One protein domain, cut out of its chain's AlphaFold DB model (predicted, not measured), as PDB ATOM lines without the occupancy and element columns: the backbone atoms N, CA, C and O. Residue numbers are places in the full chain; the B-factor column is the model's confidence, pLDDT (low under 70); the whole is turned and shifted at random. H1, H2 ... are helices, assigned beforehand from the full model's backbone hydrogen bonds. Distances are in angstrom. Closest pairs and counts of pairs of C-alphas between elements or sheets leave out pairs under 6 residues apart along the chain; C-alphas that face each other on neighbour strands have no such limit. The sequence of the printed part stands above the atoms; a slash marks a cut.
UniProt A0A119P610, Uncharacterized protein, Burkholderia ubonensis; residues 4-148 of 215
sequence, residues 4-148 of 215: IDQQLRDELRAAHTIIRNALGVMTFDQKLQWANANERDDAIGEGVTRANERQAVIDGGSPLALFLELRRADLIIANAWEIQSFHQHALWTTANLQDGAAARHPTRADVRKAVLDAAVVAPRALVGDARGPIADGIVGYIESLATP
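AT A GLANCE: This is residues 4 to 148 of the 215 residues of an uncharacterized protein of Burkholderia ubonensis (UniProt A0A119P610). Two long helices, H1 and H4, lie side by side as the core, with H3 and H6 packed on opposite sides of the pair. H2 packs on H4 and H5 on H1 toward one end of the long axis; H7 lies at the other end beyond H6, touching no helix. The 145 printed residues, with seven named helices H1 to H7 in chain order and no named strand, are all helix in class. The whole is compact, with a radius of gyration of the C-alphas of 15.6 A, yet elongated, spanning 51 by 30 by 30 A.

IN THESE COORDINATES: H1, residues 4 to 25, begins at C-alpha 4 (-33.257, 13.961, -63.730) and is 31.5 A long. H2 is residues 28 to 40, H3 48 to 60. H4, residues 63 to 83, is 30.7 A long. H5 is residues 86 to 98, H6 109 to 121. H7, residues 133 to 144, ends at C-alpha 144 (-47.038, 16.947, -50.653).

HOW THE PARTS SIT: H1, H3, H4 and H6 form an up-and-down bundle, each running against the one before. H1 touches H4 at a shallow tilt of 28 degrees, the same way; their closest C-alphas, Asp 5 and Pro 63, are 5.3 A apart. H3 and H4 form a helical hairpin, closest at C-alphas 57 and 66, 6.2 A. Every O i to N i+4 pair is within hydrogen-bond range in H1, H2, H3, H5, H6 and H7; in H4, 16 of 17 are.

THE WHOLE: The farthest C-alphas, of His 87 and Gly 132, are 51.7 A apart. The printed part has no cut; the link H6 to H7 is long. Residues 45, 47, 103 to 106 and 146 to 148 are under pLDDT 70.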
ATOM      1  N   ILE A   4     -33.068  13.878 -65.184       88.25
ATOM      2  CA  ILE A   4     -33.257  13.961 -63.730       88.25
ATOM      3  C   ILE A   4     -32.806  12.686 -63.004       88.25
ATOM      4  O   ILE A   4     -32.218  12.767 -61.936       88.25
ATOM      5  N   ASP A   5     -33.005  11.509 -63.603       89.81
ATOM      6  CA  ASP A   5     -32.557  10.220 -63.057       89.81
ATOM      7  C   ASP A   5     -31.020  10.161 -62.970       89.81
ATOM      8  O   ASP A   5     -30.454   9.788 -61.942       89.81
ATOM      9  N   GLN A   6     -30.321  10.622 -64.014       92.94
ATOM     10  CA  GLN A   6     -28.862  10.745 -63.982       92.94
ATOM     11  C   GLN A   6     -28.399  11.744 -62.907       92.94
ATOM     12  O   GLN A   6     -27.516  11.410 -62.121       92.94
ATOM     13  N   GLN A   7     -29.017  12.927 -62.830       94.06
ATOM     14  CA  GLN A   7     -28.673  13.952 -61.836       94.06
ATOM     15  C   GLN A   7     -28.883  13.465 -60.398       94.06
ATOM     16  O   GLN A   7     -28.000  13.637 -59.560       94.06
ATOM     17  N   LEU A   8     -30.014  12.811 -60.121       95.12
ATOM     18  CA  LEU A   8     -30.309  12.216 -58.818       95.12
ATOM     19  C   LEU A   8     -29.280  11.149 -58.445       95.12
ATOM     20  O   LEU A   8     -28.803  11.121 -57.314       95.12
ATOM     21  N   ARG A   9     -28.903  10.289 -59.395       96.75
ATOM     22  CA  ARG A   9     -27.908   9.237 -59.161       96.75
ATOM     23  C   ARG A   9     -26.516   9.797 -58.911       96.75
ATOM     24  O   ARG A   9     -25.836   9.326 -58.001       96.75
ATOM     25  N   ASP A  10     -26.084  10.781 -59.686       94.94
ATOM     26  CA  ASP A  10     -24.764  11.386 -59.509       94.94
ATOM     27  C   ASP A  10     -24.669  12.161 -58.199       94.94
ATOM     28  O   ASP A  10     -23.666  12.062 -57.491       94.94
ATOM     29  N   GLU A  11     -25.730  12.870 -57.826       95.56
ATOM     30  CA  GLU A  11     -25.766  13.571 -56.549       95.56
ATOM     31  C   GLU A  11     -25.887  12.598 -55.369       95.56
ATOM     32  O   GLU A  11     -25.234  12.800 -54.349       95.56
ATOM     33  N   LEU A  12     -26.604  11.479 -55.511       97.00
ATOM     34  CA  LEU A  12     -26.635  10.439 -54.481       97.00
ATOM     35  C   LEU A  12     -25.277   9.743 -54.309       97.00
ATOM     36  O   LEU A  12     -24.893   9.433 -53.182       97.00
ATOM     37  N   ARG A  13     -24.514   9.541 -55.391       96.75
ATOM     38  CA  ARG A  13     -23.118   9.065 -55.315       96.75
ATOM     39  C   ARG A  13     -22.236  10.046 -54.552       96.75
ATOM     40  O   ARG A  13     -21.471   9.627 -53.686       96.75
ATOM     41  N   ALA A  14     -22.364  11.340 -54.838       95.69
ATOM     42  CA  ALA A  14     -21.639  12.372 -54.105       95.69
ATOM     43  C   ALA A  14     -22.027  12.365 -52.618       95.69
ATOM     44  O   ALA A  14     -21.148  12.310 -51.759       95.69
ATOM     45  N   ALA A  15     -23.325  12.330 -52.311       95.50
ATOM     46  CA  ALA A  15     -23.842  12.270 -50.947       95.50
ATOM     47  C   ALA A  15     -23.363  11.018 -50.194       95.50
ATOM     48  O   ALA A  15     -22.957  11.120 -49.040       95.50
ATOM     49  N   HIS A  16     -23.331   9.851 -50.849       95.75
ATOM     50  CA  HIS A  16     -22.806   8.613 -50.267       95.75
ATOM     51  C   HIS A  16     -21.344   8.774 -49.823       95.75
ATOM     52  O   HIS A  16     -20.996   8.443 -48.687       95.75
ATOM     53  N   THR A  17     -20.493   9.335 -50.684       94.62
ATOM     54  CA  THR A  17     -19.090   9.617 -50.350       94.62
ATOM     55  C   THR A  17     -18.967  10.651 -49.231       94.62
ATOM     56  O   THR A  17     -18.197  10.454 -48.293       94.62
ATOM     57  N   ILE A  18     -19.761  11.723 -49.280       94.00
ATOM     58  CA  ILE A  18     -19.782  12.777 -48.257       94.00
ATOM     59  C   ILE A  18     -20.141  12.192 -46.882       94.00
ATOM     60  O   ILE A  18     -19.449  12.465 -45.902       94.00
ATOM     61  N   ILE A  19     -21.156  11.329 -46.809       94.25
ATOM     62  CA  ILE A  19     -21.578  10.629 -45.585       94.25
ATOM     63  C   ILE A  19     -20.460   9.734 -45.035       94.25
ATOM     64  O   ILE A  19     -20.138   9.786 -43.845       94.25
ATOM     65  N   ARG A  20     -19.805   8.956 -45.902       93.81
ATOM     66  CA  ARG A  20     -18.652   8.126 -45.522       93.81
ATOM     67  C   ARG A  20     -17.511   8.970 -44.948       93.81
ATOM     68  O   ARG A  20     -16.882   8.579 -43.965       93.81
ATOM     69  N   ASN A  21     -17.256  10.134 -45.530       93.50
ATOM     70  CA  ASN A  21     -16.180  11.014 -45.090       93.50
ATOM     71  C   ASN A  21     -16.501  11.700 -43.754       93.50
ATOM     72  O   ASN A  21     -15.601  11.839 -42.926       93.50
ATOM     73  N   ALA A  22     -17.773  12.026 -43.481       93.12
ATOM     74  CA  ALA A  22     -18.209  12.485 -42.159       93.12
ATOM     75  C   ALA A  22     -17.909  11.442 -41.077       93.12
ATOM     76  O   ALA A  22     -17.317  11.762 -40.045       93.12
ATOM     77  N   LEU A  23     -18.238  10.172 -41.339       91.62
ATOM     78  CA  LEU A  23     -17.905   9.063 -40.439       91.62
ATOM     79  C   LEU A  23     -16.397   8.945 -40.186       91.62
ATOM     80  O   LEU A  23     -15.989   8.540 -39.097       91.62
ATOM     81  N   GLY A  24     -15.566   9.275 -41.175       90.94
ATOM     82  CA  GLY A  24     -14.109   9.228 -41.057       90.94
ATOM     83  C   GLY A  24     -13.529  10.255 -40.081       90.94
ATOM     84  O   GLY A  24     -12.491   9.988 -39.480       90.94
ATOM     85  N   VAL A  25     -14.196  11.397 -39.891       91.81
ATOM     86  CA  VAL A  25     -13.690  12.508 -39.058       91.81
ATOM     87  C   VAL A  25     -14.365  12.617 -37.687       91.81
ATOM     88  O   VAL A  25     -13.866  13.326 -36.813       91.81
ATOM     89  N   MET A  26     -15.493  11.932 -37.483       91.56
ATOM     90  CA  MET A  26     -16.233  11.926 -36.217       91.56
ATOM     91  C   MET A  26     -15.622  10.980 -35.176       91.56
ATOM     92  O   MET A  26     -15.173   9.872 -35.496       91.56
ATOM     93  N   THR A  27     -15.695  11.377 -33.904       93.06
ATOM     94  CA  THR A  27     -15.403  10.492 -32.768       93.06
ATOM     95  C   THR A  27     -16.491   9.428 -32.600       93.06
ATOM     96  O   THR A  27     -17.555   9.496 -33.216       93.06
ATOM     97  N   PHE A  28     -16.239   8.426 -31.754       90.31
ATOM     98  CA  PHE A  28     -17.245   7.412 -31.434       90.31
ATOM     99  C   PHE A  28     -18.517   8.027 -30.823       90.31
ATOM    100  O   PHE A  28     -19.615   7.751 -31.300       90.31
ATOM    101  N   ASP A  29     -18.370   8.922 -29.845       94.81
ATOM    102  CA  ASP A  29     -19.514   9.556 -29.176       94.81
ATOM    103  C   ASP A  29     -20.335  10.427 -30.135       94.81
ATOM    104  O   ASP A  29     -21.563  10.407 -30.095       94.81
ATOM    105  N   GLN A  30     -19.678  11.137 -31.057       94.56
ATOM    106  CA  GLN A  30     -20.370  11.912 -32.088       94.56
ATOM    107  C   GLN A  30     -21.136  11.021 -33.067       94.56
ATOM    108  O   GLN A  30     -22.231  11.384 -33.481       94.56
ATOM    109  N   LYS A  31     -20.612   9.837 -33.410       92.62
ATOM    110  CA  LYS A  31     -21.346   8.863 -34.238       92.62
ATOM    111  C   LYS A  31     -22.606   8.371 -33.537       92.62
ATOM    112  O   LYS A  31     -23.634   8.222 -34.188       92.62
ATOM    113  N   LEU A  32     -22.544   8.162 -32.221       91.31
ATOM    114  CA  LEU A  32     -23.715   7.788 -31.431       91.31
ATOM    115  C   LEU A  32     -24.745   8.926 -31.375       91.31
ATOM    116  O   LEU A  32     -25.927   8.699 -31.614       91.31
ATOM    117  N   GLN A  33     -24.302  10.161 -31.125       93.12
ATOM    118  CA  GLN A  33     -25.176  11.341 -31.162       93.12
ATOM    119  C   GLN A  33     -25.825  11.522 -32.535       93.12
ATOM    120  O   GLN A  33     -27.007  11.842 -32.629       93.12
ATOM    121  N   TRP A  34     -25.067  11.271 -33.597       92.94
ATOM    122  CA  TRP A  34     -25.557  11.374 -34.960       92.94
ATOM    123  C   TRP A  34     -26.576  10.293 -35.299       92.94
ATOM    124  O   TRP A  34     -27.596  10.600 -35.909       92.94
ATOM    125  N   ALA A  35     -26.370   9.058 -34.836       88.69
ATOM    126  CA  ALA A  35     -27.374   8.005 -34.948       88.69
ATOM    127  C   ALA A  35     -28.697   8.410 -34.272       88.69
ATOM    128  O   ALA A  35     -29.754   8.255 -34.879       88.69
ATOM    129  N   ASN A  36     -28.636   9.014 -33.080       89.25
ATOM    130  CA  ASN A  36     -29.825   9.494 -32.367       89.25
ATOM    131  C   ASN A  36     -30.516  10.662 -33.094       89.25
ATOM    132  O   ASN A  36     -31.743  10.703 -33.163       89.25
ATOM    133  N   ALA A  37     -29.751  11.613 -33.642       90.12
ATOM    134  CA  ALA A  37     -30.306  12.711 -34.438       90.12
ATOM    135  C   ALA A  37     -31.003  12.185 -35.702       90.12
ATOM    136  O   ALA A  37     -32.115  12.589 -36.025       90.12
ATOM    137  N   ASN A  38     -30.384  11.214 -36.371       88.94
ATOM    138  CA  ASN A  38     -30.957  10.561 -37.539       88.94
ATOM    139  C   ASN A  38     -32.227   9.771 -37.200       88.94
ATOM    140  O   ASN A  38     -33.171   9.794 -37.979       88.94
ATOM    141  N   GLU A  39     -32.290   9.100 -36.048       88.12
ATOM    142  CA  GLU A  39     -33.516   8.437 -35.588       88.12
ATOM    143  C   GLU A  39     -34.638   9.444 -35.296       88.12
ATOM    144  O   GLU A  39     -35.768   9.241 -35.737       88.12
ATOM    145  N   ARG A  40     -34.318  10.557 -34.623       89.19
ATOM    146  CA  ARG A  40     -35.267  11.649 -34.348       89.19
ATOM    147  C   ARG A  40     -35.884  12.211 -35.630       89.19
ATOM    148  O   ARG A  40     -37.080  12.488 -35.648       89.19
ATOM    149  N   ASP A  41     -35.079  12.364 -36.676       83.81
ATOM    150  CA  ASP A  41     -35.487  13.002 -37.933       83.81
ATOM    151  C   ASP A  41     -35.940  11.987 -39.004       83.81
ATOM    152  O   ASP A  41     -35.966  12.302 -40.193       83.81
ATOM    153  N   ASP A  42     -36.281  10.757 -38.593       83.00
ATOM    154  CA  ASP A  42     -36.748   9.656 -39.458       83.00
ATOM    155  C   ASP A  42     -35.773   9.287 -40.605       83.00
ATOM    156  O   ASP A  42     -36.117   8.724 -41.650       83.00
ATOM    157  N   ALA A  43     -34.489   9.567 -40.393       83.06
ATOM    158  CA  ALA A  43     -33.370   9.202 -41.251       83.06
ATOM    159  C   ALA A  43     -32.619   7.973 -40.701       83.06
ATOM    160  O   ALA A  43     -31.390   7.923 -40.683       83.06
ATOM    161  N   ILE A  44     -33.374   6.976 -40.233       72.25
ATOM    162  CA  ILE A  44     -32.891   5.855 -39.416       72.25
ATOM    163  C   ILE A  44     -31.745   5.068 -40.080       72.25
ATOM    164  O   ILE A  44     -31.785   4.732 -41.268       72.25
ATOM    165  N   GLY A  45     -30.782   4.664 -39.243       63.50
ATOM    166  CA  GLY A  45     -29.971   3.469 -39.481       63.50
ATOM    167  C   GLY A  45     -28.625   3.677 -40.165       63.50
ATOM    168  O   GLY A  45     -28.112   2.715 -40.730       63.50
ATOM    169  N   GLU A  46     -28.027   4.873 -40.132       70.38
ATOM    170  CA  GLU A  46     -26.716   5.068 -40.768       70.38
ATOM    171  C   GLU A  46     -25.646   4.115 -40.197       70.38
ATOM    172  O   GLU A  46     -25.426   4.030 -38.989       70.38
ATOM    173  N   GLY A  47     -24.997   3.357 -41.086       69.06
ATOM    174  CA  GLY A  47     -24.122   2.232 -40.755       69.06
ATOM    175  C   GLY A  47     -23.867   1.342 -41.978       69.06
ATOM    176  O   GLY A  47     -24.279   1.676 -43.087       69.06
ATOM    177  N   VAL A  48     -23.206   0.190 -41.799       72.38
ATOM    178  CA  VAL A  48     -22.827  -0.703 -42.920       72.38
ATOM    179  C   VAL A  48     -24.043  -1.157 -43.733       72.38
ATOM    180  O   VAL A  48     -24.021  -1.093 -44.959       72.38
ATOM    181  N   THR A  49     -25.121  -1.573 -43.065       77.56
ATOM    182  CA  THR A  49     -26.355  -2.007 -43.736       77.56
ATOM    183  C   THR A  49     -26.940  -0.892 -44.595       77.56
ATOM    184  O   THR A  49     -27.225  -1.102 -45.769       77.56
ATOM    185  N   ARG A  50     -27.038   0.321 -44.050       84.69
ATOM    186  CA  ARG A  50     -27.619   1.459 -44.762       84.69
ATOM    187  C   ARG A  50     -26.744   1.968 -45.899       84.69
ATOM    188  O   ARG A  50     -27.261   2.326 -46.953       84.69
ATOM    189  N   ALA A  51     -25.425   1.940 -45.728       86.94
ATOM    190  CA  ALA A  51     -24.493   2.216 -46.813       86.94
ATOM    191  C   ALA A  51     -24.697   1.233 -47.980       86.94
ATOM    192  O   ALA A  51     -24.745   1.666 -49.132       86.94
ATOM    193  N   ASN A  52     -24.902  -0.058 -47.691       85.56
ATOM    194  CA  ASN A  52     -25.193  -1.072 -48.708       85.56
ATOM    195  C   ASN A  52     -26.559  -0.854 -49.375       85.56
ATOM    196  O   ASN A  52     -26.665  -0.963 -50.594       85.56
ATOM    197  N   GLU A  53     -27.595  -0.505 -48.610       89.00
ATOM    198  CA  GLU A  53     -28.917  -0.161 -49.154       89.00
ATOM    199  C   GLU A  53     -28.838   1.047 -50.094       89.00
ATOM    200  O   GLU A  53     -29.355   1.005 -51.210       89.00
ATOM    201  N   ARG A  54     -28.119   2.102 -49.692       94.56
ATOM    202  CA  ARG A  54     -27.876   3.279 -50.533       94.56
ATOM    203  C   ARG A  54     -27.106   2.916 -51.799       94.56
ATOM    204  O   ARG A  54     -27.446   3.410 -52.871       94.56
ATOM    205  N   GLN A  55     -26.097   2.051 -51.694       94.75
ATOM    206  CA  GLN A  55     -25.350   1.570 -52.855       94.75
ATOM    207  C   GLN A  55     -26.255   0.789 -53.818       94.75
ATOM    208  O   GLN A  55     -26.219   1.039 -55.018       94.75
ATOM    209  N   ALA A  56     -27.148  -0.064 -53.310       93.62
ATOM    210  CA  ALA A  56     -28.123  -0.769 -54.142       93.62
ATOM    211  C   ALA A  56     -29.069   0.198 -54.883       93.62
ATOM    212  O   ALA A  56     -29.376  -0.009 -56.061       93.62
ATOM    213  N   VAL A  57     -29.491   1.288 -54.231       95.62
ATOM    214  CA  VAL A  57     -30.283   2.353 -54.874       95.62
ATOM    215  C   VAL A  57     -29.472   3.084 -55.951       95.62
ATOM    216  O   VAL A  57     -30.002   3.364 -57.024       95.62
ATOM    217  N   ILE A  58     -28.184   3.350 -55.725       95.50
ATOM    218  CA  ILE A  58     -27.292   3.937 -56.739       95.50
ATOM    219  C   ILE A  58     -27.158   3.018 -57.964       95.50
ATOM    220  O   ILE A  58     -27.211   3.499 -59.101       95.50
ATOM    221  N   ASP A  59     -26.986   1.717 -57.734       95.44
ATOM    222  CA  ASP A  59     -26.674   0.736 -58.776       95.44
ATOM    223  C   ASP A  59     -27.878   0.412 -59.668       95.44
ATOM    224  O   ASP A  59     -27.713   0.200 -60.871       95.44
ATOM    225  N   GLY A  60     -29.094   0.401 -59.111       91.19
ATOM    226  CA  GLY A  60     -30.286  -0.028 -59.851       91.19
ATOM    227  C   GLY A  60     -31.615   0.566 -59.390       91.19
ATOM    228  O   GLY A  60     -32.667   0.081 -59.805       91.19
ATOM    229  N   GLY A  61     -31.603   1.586 -58.533       90.44
ATOM    230  CA  GLY A  61     -32.816   2.223 -58.031       90.44
ATOM    231  C   GLY A  61     -33.637   2.906 -59.127       90.44
ATOM    232  O   GLY A  61     -33.101   3.435 -60.103       90.44
ATOM    233  N   SER A  62     -34.960   2.918 -58.936       90.25
ATOM    234  CA  SER A  62     -35.872   3.714 -59.759       90.25
ATOM    235  C   SER A  62     -35.671   5.219 -59.507       90.25
ATOM    236  O   SER A  62     -35.157   5.597 -58.451       90.25
ATOM    237  N   PRO A  63     -36.133   6.105 -60.410       90.00
ATOM    238  CA  PRO A  63     -36.087   7.551 -60.187       90.00
ATOM    239  C   PRO A  63     -36.716   7.994 -58.854       90.00
ATOM    240  O   PRO A  63     -36.139   8.817 -58.146       90.00
ATOM    241  N   LEU A  64     -37.856   7.407 -58.467       87.81
ATOM    242  CA  LEU A  64     -38.477   7.662 -57.165       87.81
ATOM    243  C   LEU A  64     -37.591   7.192 -55.999       87.81
ATOM    244  O   LEU A  64     -37.444   7.917 -55.020       87.81
ATOM    245  N   ALA A  65     -36.979   6.007 -56.100       90.06
ATOM    246  CA  ALA A  65     -36.084   5.498 -55.061       90.06
ATOM    247  C   ALA A  65     -34.842   6.388 -54.894       90.06
ATOM    248  O   ALA A  65     -34.467   6.707 -53.770       90.06
ATOM    249  N   LEU A  66     -34.254   6.847 -56.004       94.31
ATOM    250  CA  LEU A  66     -33.136   7.792 -55.997       94.31
ATOM    251  C   LEU A  66     -33.517   9.113 -55.323       94.31
ATOM    252  O   LEU A  66     -32.764   9.616 -54.496       94.31
ATOM    253  N   PHE A  67     -34.693   9.659 -55.643       93.31
ATOM    254  CA  PHE A  67     -35.197  10.888 -55.034       93.31
ATOM    255  C   PHE A  67     -35.387  10.761 -53.519       93.31
ATOM    256  O   PHE A  67     -34.895  11.600 -52.763       93.31
ATOM    257  N   LEU A  68     -36.061   9.704 -53.059       91.06
ATOM    258  CA  LEU A  68     -36.308   9.495 -51.630       91.06
ATOM    259  C   LEU A  68     -35.012   9.248 -50.857       91.06
ATOM    260  O   LEU A  68     -34.821   9.814 -49.779       91.06
ATOM    261  N   GLU A  69     -34.100   8.459 -51.425       94.81
ATOM    262  CA  GLU A  69     -32.800   8.212 -50.809       94.81
ATOM    263  C   GLU A  69     -31.960   9.487 -50.743       94.81
ATOM    264  O   GLU A  69     -31.305   9.732 -49.732       94.81
ATOM    265  N   LEU A  70     -32.009  10.334 -51.776       95.38
ATOM    266  CA  LEU A  70     -31.277  11.593 -51.787       95.38
ATOM    267  C   LEU A  70     -31.804  12.582 -50.742       95.38
ATOM    268  O   LEU A  70     -31.001  13.220 -50.068       95.38
ATOM    269  N   ARG A  71     -33.128  12.675 -50.556       92.69
ATOM    270  CA  ARG A  71     -33.721  13.486 -49.475       92.69
ATOM    271  C   ARG A  71     -33.272  13.010 -48.103       92.69
ATOM    272  O   ARG A  71     -32.925  13.823 -47.252       92.69
ATOM    273  N   ARG A  72     -33.241  11.694 -47.893       92.25
ATOM    274  CA  ARG A  72     -32.743  11.133 -46.637       92.25
ATOM    275  C   ARG A  72     -31.253  11.410 -46.454       92.25
ATOM    276  O   ARG A  72     -30.843  11.800 -45.369       92.25
ATOM    277  N   ALA A  73     -30.447  11.242 -47.500       94.00
ATOM    278  CA  ALA A  73     -29.022  11.546 -47.459       94.00
ATOM    279  C   ALA A  73     -28.761  13.026 -47.135       94.00
ATOM    280  O   ALA A  73     -27.826  13.324 -46.399       94.00
ATOM    281  N   ASP A  74     -29.600  13.939 -47.629       93.31
ATOM    282  CA  ASP A  74     -29.507  15.363 -47.310       93.31
ATOM    283  C   ASP A  74     -29.720  15.637 -45.813       93.31
ATOM    284  O   ASP A  74     -28.881  16.283 -45.188       93.31
ATOM    285  N   LEU A  75     -30.761  15.044 -45.214       91.00
ATOM    286  CA  LEU A  75     -31.009  15.119 -43.767       91.00
ATOM    287  C   LEU A  75     -29.847  14.536 -42.951       91.00
ATOM    288  O   LEU A  75     -29.379  15.153 -41.999       91.00
ATOM    289  N   ILE A  76     -29.331  13.373 -43.357       92.69
ATOM    290  CA  ILE A  76     -28.190  12.714 -42.705       92.69
ATOM    291  C   ILE A  76     -26.955  13.630 -42.712       92.69
ATOM    292  O   ILE A  76     -26.265  13.757 -41.698       92.69
ATOM    293  N   ILE A  77     -26.680  14.289 -43.841       93.19
ATOM    294  CA  ILE A  77     -25.560  15.226 -43.992       93.19
ATOM    295  C   ILE A  77     -25.772  16.482 -43.140       93.19
ATOM    296  O   ILE A  77     -24.824  16.925 -42.491       93.19
ATOM    297  N   ALA A  78     -26.988  17.031 -43.104       91.62
ATOM    298  CA  ALA A  78     -27.322  18.174 -42.256       91.62
ATOM    299  C   ALA A  78     -27.115  17.843 -40.769       91.62
ATOM    300  O   ALA A  78     -26.405  18.556 -40.067       91.62
ATOM    301  N   ASN A  79     -27.604  16.691 -40.310       92.56
ATOM    302  CA  ASN A  79     -27.409  16.238 -38.933       92.56
ATOM    303  C   ASN A  79     -25.934  16.023 -38.577       92.56
ATOM    304  O   ASN A  79     -25.520  16.297 -37.451       92.56
ATOM    305  N   ALA A  80     -25.119  15.553 -39.527       92.88
ATOM    306  CA  ALA A  80     -23.680  15.428 -39.315       92.88
ATOM    307  C   ALA A  80     -23.010  16.792 -39.140       92.88
ATOM    308  O   ALA A  80     -22.102  16.928 -38.317       92.88
ATOM    309  N   TRP A  81     -23.448  17.782 -39.917       92.06
ATOM    310  CA  TRP A  81     -22.923  19.137 -39.861       92.06
ATOM    311  C   TRP A  81     -23.127  19.758 -38.477       92.06
ATOM    312  O   TRP A  81     -22.162  20.255 -37.903       92.06
ATOM    313  N   GLU A  82     -24.320  19.626 -37.897       92.19
ATOM    314  CA  GLU A  82     -24.659  20.207 -36.587       92.19
ATOM    315  C   GLU A  82     -23.868  19.611 -35.405       92.19
ATOM    316  O   GLU A  82     -23.695  20.255 -34.373       92.19
ATOM    317  N   ILE A  83     -23.373  18.377 -35.533       91.81
ATOM    318  CA  ILE A  83     -22.681  17.652 -34.447       91.81
ATOM    319  C   ILE A  83     -21.160  17.857 -34.486       91.81
ATOM    320  O   ILE A  83     -20.457  17.698 -33.479       91.81
ATOM    321  N   GLN A  84     -20.619  18.156 -35.663       87.56
ATOM    322  CA  GLN A  84     -19.182  18.284 -35.858       87.56
ATOM    323  C   GLN A  84     -18.651  19.630 -35.360       87.56
ATOM    324  O   GLN A  84     -19.282  20.675 -35.472       87.56
ATOM    325  N   SER A  85     -17.424  19.603 -34.843       87.94
ATOM    326  CA  SER A  85     -16.683  20.826 -34.537       87.94
ATOM    327  C   SER A  85     -16.185  21.517 -35.810       87.94
ATOM    328  O   SER A  85     -15.981  20.874 -36.840       87.94
ATOM    329  N   PHE A  86     -15.845  22.802 -35.699       86.50
ATOM    330  CA  PHE A  86     -15.240  23.574 -36.792       86.50
ATOM    331  C   PHE A  86     -14.016  22.881 -37.423       86.50
ATOM    332  O   PHE A  86     -13.869  22.824 -38.644       86.50
ATOM    333  N   HIS A  87     -13.139  22.293 -36.599       85.69
ATOM    334  CA  HIS A  87     -11.975  21.558 -37.099       85.69
ATOM    335  C   HIS A  87     -12.381  20.330 -37.931       85.69
ATOM    336  O   HIS A  87     -11.787  20.053 -38.973       85.69
ATOM    337  N   GLN A  88     -13.418  19.612 -37.503       89.75
ATOM    338  CA  GLN A  88     -13.925  18.450 -38.229       89.75
ATOM    339  C   GLN A  88     -14.615  18.842 -39.529       89.75
ATOM    340  O   GLN A  88     -14.417  18.144 -40.519       89.75
ATOM    341  N   HIS A  89     -15.307  19.984 -39.584       87.38
ATOM    342  CA  HIS A  89     -15.806  20.527 -40.851       87.38
ATOM    343  C   HIS A  89     -14.665  20.760 -41.845       87.38
ATOM    344  O   HIS A  89     -14.780  20.381 -43.011       87.38
ATOM    345  N   ALA A  90     -13.531  21.313 -41.403       84.94
ATOM    346  CA  ALA A  90     -12.367  21.526 -42.269       84.94
ATOM    347  C   ALA A  90     -11.744  20.203 -42.764       84.94
ATOM    348  O   ALA A  90     -11.413  20.069 -43.950       84.94
ATOM    349  N   LEU A  91     -11.620  19.201 -41.885       87.81
ATOM    350  CA  LEU A  91     -11.151  17.861 -42.265       87.81
ATOM    351  C   LEU A  91     -12.115  17.179 -43.241       87.81
ATOM    352  O   LEU A  91     -11.680  16.624 -44.250       87.81
ATOM    353  N   TRP A  92     -13.417  17.262 -42.975       90.62
ATOM    354  CA  TRP A  92     -14.461  16.689 -43.819       90.62
ATOM    355  C   TRP A  92     -14.464  17.322 -45.208       90.62
ATOM    356  O   TRP A  92     -14.462  16.614 -46.212       90.62
ATOM    357  N   THR A  93     -14.364  18.651 -45.270       85.81
ATOM    358  CA  THR A  93     -14.224  19.412 -46.519       85.81
ATOM    359  C   THR A  93     -13.033  18.919 -47.334       85.81
ATOM    360  O   THR A  93     -13.154  18.665 -48.532       85.81
ATOM    361  N   THR A  94     -11.885  18.739 -46.678       84.81
ATOM    362  CA  THR A  94     -10.660  18.258 -47.326       84.81
ATOM    363  C   THR A  94     -10.843  16.846 -47.881       84.81
ATOM    364  O   THR A  94     -10.480  16.597 -49.029       84.81
ATOM    365  N   ALA A  95     -11.448  15.940 -47.110       86.56
ATOM    366  CA  ALA A  95     -11.742  14.581 -47.561       86.56
ATOM    367  C   ALA A  95     -12.703  14.570 -48.765       86.56
ATOM    368  O   ALA A  95     -12.465  13.871 -49.747       86.56
ATOM    369  N   ASN A  96     -13.745  15.407 -48.747       87.25
ATOM    370  CA  ASN A  96     -14.710  15.510 -49.846       87.25
ATOM    371  C   ASN A  96     -14.083  16.052 -51.136       87.25
ATOM    372  O   ASN A  96     -14.467  15.623 -52.222       87.25
ATOM    373  N   LEU A  97     -13.116  16.968 -51.027       84.00
ATOM    374  CA  LEU A  97     -12.342  17.459 -52.169       84.00
ATOM    375  C   LEU A  97     -11.404  16.379 -52.722       84.00
ATOM    376  O   LEU A  97     -11.335  16.194 -53.935       84.00
ATOM    377  N   GLN A  98     -10.700  15.654 -51.847       85.88
ATOM    378  CA  GLN A  98      -9.768  14.589 -52.242       85.88
ATOM    379  C   GLN A  98     -10.468  13.446 -52.979       85.88
ATOM    380  O   GLN A  98      -9.951  12.959 -53.980       85.88
ATOM    381  N   ASP A  99     -11.665  13.077 -52.528       86.12
ATOM    382  CA  ASP A  99     -12.476  12.042 -53.171       86.12
ATOM    383  C   ASP A  99     -13.266  12.560 -54.390       86.12
ATOM    384  O   ASP A  99     -14.044  11.817 -54.987       86.12
ATOM    385  N   GLY A 100     -13.118  13.841 -54.753       83.81
ATOM    386  CA  GLY A 100     -13.852  14.468 -55.858       83.81
ATOM    387  C   GLY A 100     -15.364  14.563 -55.628       83.81
ATOM    388  O   GLY A 100     -16.118  14.848 -56.558       83.81
ATOM    389  N   ALA A 101     -15.825  14.333 -54.397       81.56
ATOM    390  CA  ALA A 101     -17.235  14.378 -54.046       81.56
ATOM    391  C   ALA A 101     -17.772  15.809 -54.095       81.56
ATOM    392  O   ALA A 101     -18.909  16.000 -54.514       81.56
ATOM    393  N   ALA A 102     -16.953  16.807 -53.743       74.19
ATOM    394  CA  ALA A 102     -17.284  18.230 -53.755       74.19
ATOM    395  C   ALA A 102     -16.273  19.049 -54.563       74.19
ATOM    396  O   ALA A 102     -15.075  18.876 -54.396       74.19
ATOM    397  N   ALA A 103     -16.750  19.968 -55.411       63.12
ATOM    398  CA  ALA A 103     -15.883  20.855 -56.196       63.12
ATOM    399  C   ALA A 103     -15.709  22.256 -55.581       63.12
ATOM    400  O   ALA A 103     -14.706  22.915 -55.846       63.12
ATOM    401  N   ARG A 104     -16.699  22.749 -54.816       58.16
ATOM    402  CA  ARG A 104     -16.733  24.135 -54.297       58.16
ATOM    403  C   ARG A 104     -17.340  24.258 -52.897       58.16
ATOM    404  O   ARG A 104     -16.756  24.931 -52.059       58.16
ATOM    405  N   HIS A 105     -18.481  23.612 -52.641       61.47
ATOM    406  CA  HIS A 105     -19.152  23.635 -51.336       61.47
ATOM    407  C   HIS A 105     -18.869  22.345 -50.556       61.47
ATOM    408  O   HIS A 105     -19.067  21.267 -51.124       61.47
ATOM    409  N   PRO A 106     -18.467  22.410 -49.272       65.31
ATOM    410  CA  PRO A 106     -17.964  21.259 -48.516       65.31
ATOM    411  C   PRO A 106     -18.923  20.070 -48.472       65.31
ATOM    412  O   PRO A 106     -18.480  18.926 -48.507       65.31
ATOM    413  N   THR A 107     -20.230  20.331 -48.469       74.31
ATOM    414  CA  THR A 107     -21.283  19.304 -48.441       74.31
ATOM    415  C   THR A 107     -22.120  19.224 -49.719       74.31
ATOM    416  O   THR A 107     -23.002  18.371 -49.791       74.31
ATOM    417  N   ARG A 108     -21.899  20.091 -50.721       85.06
ATOM    418  CA  ARG A 108     -22.776  20.228 -51.912       85.06
ATOM    419  C   ARG A 108     -24.272  20.414 -51.611       85.06
ATOM    420  O   ARG A 108     -25.116  20.013 -52.409       85.06
ATOM    421  N   ALA A 109     -24.614  20.987 -50.456       85.06
ATOM    422  CA  ALA A 109     -26.007  21.221 -50.078       85.06
ATOM    423  C   ALA A 109     -26.759  22.073 -51.122       85.06
ATOM    424  O   ALA A 109     -27.914  21.801 -51.424       85.06
ATOM    425  N   ASP A 110     -26.076  23.037 -51.740       82.25
ATOM    426  CA  ASP A 110     -26.569  23.864 -52.842       82.25
ATOM    427  C   ASP A 110     -26.971  23.041 -54.078       82.25
ATOM    428  O   ASP A 110     -28.097  23.150 -54.570       82.25
ATOM    429  N   VAL A 111     -26.074  22.176 -54.558       87.62
ATOM    430  CA  VAL A 111     -26.323  21.330 -55.735       87.62
ATOM    431  C   VAL A 111     -27.422  20.317 -55.438       87.62
ATOM    432  O   VAL A 111     -28.332  20.137 -56.247       87.62
ATOM    433  N   ARG A 112     -27.372  19.681 -54.267       92.00
ATOM    434  CA  ARG A 112     -28.374  18.697 -53.857       92.00
ATOM    435  C   ARG A 112     -29.753  19.309 -53.712       92.00
ATOM    436  O   ARG A 112     -30.706  18.735 -54.235       92.00
ATOM    437  N   LYS A 113     -29.854  20.492 -53.106       89.56
ATOM    438  CA  LYS A 113     -31.103  21.247 -53.052       89.56
ATOM    439  C   LYS A 113     -31.643  21.527 -54.453       89.56
ATOM    440  O   LYS A 113     -32.800  21.227 -54.714       89.56
ATOM    441  N   ALA A 114     -30.808  22.010 -55.375       89.12
ATOM    442  CA  ALA A 114     -31.240  22.283 -56.746       89.12
ATOM    443  C   ALA A 114     -31.757  21.026 -57.473       89.12
ATOM    444  O   ALA A 114     -32.763  21.092 -58.179       89.12
ATOM    445  N   VAL A 115     -31.101  19.874 -57.288       91.75
ATOM    446  CA  VAL A 115     -31.537  18.594 -57.874       91.75
ATOM    447  C   VAL A 115     -32.865  18.125 -57.266       91.75
ATOM    448  O   VAL A 115     -33.750  17.688 -58.003       91.75
ATOM    449  N   LEU A 116     -33.027  18.230 -55.945       91.88
ATOM    450  CA  LEU A 116     -34.269  17.873 -55.254       91.88
ATOM    451  C   LEU A 116     -35.433  18.783 -55.668       91.88
ATOM    452  O   LEU A 116     -36.505  18.278 -55.998       91.88
ATOM    453  N   ASP A 117     -35.208  20.095 -55.726       90.31
ATOM    454  CA  ASP A 117     -36.209  21.075 -56.155       90.31
ATOM    455  C   ASP A 117     -36.625  20.823 -57.619       90.31
ATOM    456  O   ASP A 117     -37.814  20.795 -57.941       90.31
ATOM    457  N   ALA A 118     -35.670  20.539 -58.514       89.31
ATOM    458  CA  ALA A 118     -35.965  20.184 -59.905       89.31
ATOM    459  C   ALA A 118     -36.797  18.895 -60.028       89.31
ATOM    460  O   ALA A 118     -37.694  18.807 -60.870       89.31
ATOM    461  N   ALA A 119     -36.526  17.899 -59.181       88.94
ATOM    462  CA  ALA A 119     -37.272  16.643 -59.144       88.94
ATOM    463  C   ALA A 119     -38.722  16.853 -58.668       88.94
ATOM    464  O   ALA A 119     -39.648  16.260 -59.227       88.94
ATOM    465  N   VAL A 120     -38.923  17.745 -57.697       88.81
ATOM    466  CA  VAL A 120     -40.243  18.154 -57.194       88.81
ATOM    467  C   VAL A 120     -41.049  18.920 -58.245       88.81
ATOM    468  O   VAL A 120     -42.251  18.706 -58.354       88.81
ATOM    469  N   VAL A 121     -40.409  19.769 -59.057       87.38
ATOM    470  CA  VAL A 121     -41.070  20.500 -60.159       87.38
ATOM    471  C   VAL A 121     -41.482  19.571 -61.311       87.38
ATOM    472  O   VAL A 121     -42.403  19.880 -62.069       87.38
ATOM    473  N   ALA A 122     -40.839  18.408 -61.443       86.69
ATOM    474  CA  ALA A 122     -41.110  17.430 -62.493       86.69
ATOM    475  C   ALA A 122     -41.477  16.037 -61.931       86.69
ATOM    476  O   ALA A 122     -40.856  15.040 -62.314       86.69
ATOM    477  N   PRO A 123     -42.531  15.905 -61.100       84.50
ATOM    478  CA  PRO A 123     -42.817  14.669 -60.365       84.50
ATOM    479  C   PRO A 123     -43.153  13.500 -61.301       84.50
ATOM    480  O   PRO A 123     -42.829  12.347 -61.025       84.50
ATOM    481  N   ARG A 124     -43.715  13.789 -62.484       86.69
ATOM    482  CA  ARG A 124     -43.969  12.789 -63.534       86.69
ATOM    483  C   ARG A 124     -42.702  12.104 -64.043       86.69
ATOM    484  O   ARG A 124     -42.778  10.963 -64.486       86.69
ATOM    485  N   ALA A 125     -41.546  12.760 -63.969       86.25
ATOM    486  CA  ALA A 125     -40.276  12.148 -64.343       86.25
ATOM    487  C   ALA A 125     -39.798  11.102 -63.315       86.25
ATOM    488  O   ALA A 125     -38.946  10.279 -63.645       86.25
ATOM    489  N   LEU A 126     -40.369  11.104 -62.103       84.94
ATOM    490  CA  LEU A 126     -40.052  10.165 -61.023       84.94
ATOM    491  C   LEU A 126     -40.943   8.913 -61.022       84.94
ATOM    492  O   LEU A 126     -40.570   7.888 -60.458       84.94
ATOM    493  N   VAL A 127     -42.099   8.978 -61.692       82.75
ATOM    494  CA  VAL A 127     -43.114   7.909 -61.758       82.75
ATOM    495  C   VAL A 127     -42.597   6.633 -62.443       82.75
ATOM    496  O   VAL A 127     -43.066   5.534 -62.145       82.75
ATOM    497  N   GLY A 128     -41.634   6.755 -63.362       80.69
ATOM    498  CA  GLY A 128     -41.115   5.626 -64.136       80.69
ATOM    499  C   GLY A 128     -42.201   4.954 -64.987       80.69
ATOM    500  O   GLY A 128     -42.909   5.614 -65.757       80.69
ATOM    501  N   ASP A 129     -42.345   3.636 -64.841       81.44
ATOM    502  CA  ASP A 129     -43.285   2.825 -65.627       81.44
ATOM    503  C   ASP A 129     -44.695   2.742 -65.028       81.44
ATOM    504  O   ASP A 129     -45.600   2.208 -65.670       81.44
ATOM    505  N   ALA A 130     -44.921   3.297 -63.833       75.31
ATOM    506  CA  ALA A 130     -46.245   3.312 -63.219       75.31
ATOM    507  C   ALA A 130     -47.252   4.120 -64.059       75.31
ATOM    508  O   ALA A 130     -46.905   5.104 -64.722       75.31
ATOM    509  N   ARG A 131     -48.522   3.698 -64.053       85.19
ATOM    510  CA  ARG A 131     -49.608   4.302 -64.845       85.19
ATOM    511  C   ARG A 131     -50.895   4.404 -64.029       85.19
ATOM    512  O   ARG A 131     -51.073   3.687 -63.042       85.19
ATOM    513  N   GLY A 132     -51.800   5.271 -64.483       84.81
ATOM    514  CA  GLY A 132     -53.124   5.441 -63.888       84.81
ATOM    515  C   GLY A 132     -53.056   5.889 -62.420       84.81
ATOM    516  O   GLY A 132     -52.126   6.609 -62.058       84.81
ATOM    517  N   PRO A 133     -53.966   5.415 -61.552       78.31
ATOM    518  CA  PRO A 133     -54.080   5.897 -60.173       78.31
ATOM    519  C   PRO A 133     -52.800   5.784 -59.331       78.31
ATOM    520  O   PRO A 133     -52.592   6.570 -58.413       78.31
ATOM    521  N   ILE A 134     -51.920   4.824 -59.640       73.44
ATOM    522  CA  ILE A 134     -50.627   4.669 -58.952       73.44
ATOM    523  C   ILE A 134     -49.683   5.820 -59.318       73.44
ATOM    524  O   ILE A 134     -49.019   6.373 -58.445       73.44
ATOM    525  N   ALA A 135     -49.634   6.194 -60.599       73.31
ATOM    526  CA  ALA A 135     -48.845   7.335 -61.052       73.31
ATOM    527  C   ALA A 135     -49.352   8.638 -60.422       73.31
ATOM    528  O   ALA A 135     -48.548   9.436 -59.945       73.31
ATOM    529  N   ASP A 136     -50.674   8.809 -60.364       78.38
ATOM    530  CA  ASP A 136     -51.303   9.982 -59.752       78.38
ATOM    531  C   ASP A 136     -51.014  10.051 -58.244       78.38
ATOM    532  O   ASP A 136     -50.682  11.114 -57.724       78.38
ATOM    533  N   GLY A 137     -51.039   8.906 -57.550       76.94
ATOM    534  CA  GLY A 137     -50.667   8.813 -56.137       76.94
ATOM    535  C   GLY A 137     -49.201   9.164 -55.867       76.94
ATOM    536  O   GLY A 137     -48.910   9.872 -54.907       76.94
ATOM    537  N   ILE A 138     -48.273   8.722 -56.724       75.81
ATOM    538  CA  ILE A 138     -46.845   9.074 -56.623       75.81
ATOM    539  C   ILE A 138     -46.644  10.579 -56.818       75.81
ATOM    540  O   ILE A 138     -45.915  11.201 -56.047       75.81
ATOM    541  N   VAL A 139     -47.302  11.167 -57.821       80.12
ATOM    542  CA  VAL A 139     -47.237  12.611 -58.077       80.12
ATOM    543  C   VAL A 139     -47.766  13.392 -56.877       80.12
ATOM    544  O   VAL A 139     -47.040  14.231 -56.353       80.12
ATOM    545  N   GLY A 140     -48.960  13.053 -56.380       76.19
ATOM    546  CA  GLY A 140     -49.541  13.716 -55.210       76.19
ATOM    547  C   GLY A 140     -48.684  13.563 -53.950       76.19
ATOM    548  O   GLY A 140     -48.551  14.505 -53.170       76.19
ATOM    549  N   TYR A 141     -48.034  12.408 -53.770       83.38
ATOM    550  CA  TYR A 141     -47.068  12.224 -52.691       83.38
ATOM    551  C   TYR A 141     -45.870  13.166 -52.845       83.38
ATOM    552  O   TYR A 141     -45.569  13.888 -51.903       83.38
ATOM    553  N   ILE A 142     -45.219  13.231 -54.011       82.25
ATOM    554  CA  ILE A 142     -44.069  14.127 -54.232       82.25
ATOM    555  C   ILE A 142     -44.460  15.598 -54.051       82.25
ATOM    556  O   ILE A 142     -43.727  16.348 -53.414       82.25
ATOM    557  N   GLU A 143     -45.625  16.003 -54.553       83.00
ATOM    558  CA  GLU A 143     -46.147  17.363 -54.382       83.00
ATOM    559  C   GLU A 143     -46.399  17.693 -52.905       83.00
ATOM    560  O   GLU A 143     -46.081  18.794 -52.464       83.00
ATOM    561  N   SER A 144     -46.871  16.734 -52.099       78.62
ATOM    562  CA  SER A 144     -47.038  16.947 -50.653       78.62
ATOM    563  C   SER A 144     -45.716  17.260 -49.942       78.62
ATOM    564  O   SER A 144     -45.697  18.026 -48.978       78.62
ATOM    565  N   LEU A 145     -44.601  16.739 -50.466       76.75
ATOM    566  CA  LEU A 145     -43.253  16.971 -49.948       76.75
ATOM    567  C   LEU A 145     -42.697  18.354 -50.336       76.75
ATOM    568  O   LEU A 145     -41.657  18.741 -49.809       76.75
ATOM    569  N   ALA A 146     -43.371  19.072 -51.244       66.31
ATOM    570  CA  ALA A 146     -43.020  20.412 -51.725       66.31
ATOM    571  C   ALA A 146     -43.632  21.554 -50.891       66.31
ATOM    572  O   ALA A 146     -43.256  22.713 -51.057       66.31
ATOM    573  N   THR A 147     -44.610  21.245 -50.035       45.38
ATOM    574  CA  THR A 147     -45.364  22.234 -49.247       45.38
ATOM    575  C   THR A 147     -44.455  22.885 -48.192       45.38
ATOM    576  O   THR A 147     -43.701  22.167 -47.530       45.38
ATOM    577  N   PRO A 148     -44.475  24.222 -48.023       44.75
ATOM    578  CA  PRO A 148     -43.361  24.930 -47.408       44.75
ATOM    579  C   PRO A 148     -43.309  24.729 -45.893       44.75
ATOM    580  O   PRO A 148     -44.270  25.006 -45.178       44.75
TER     581      PRO A 148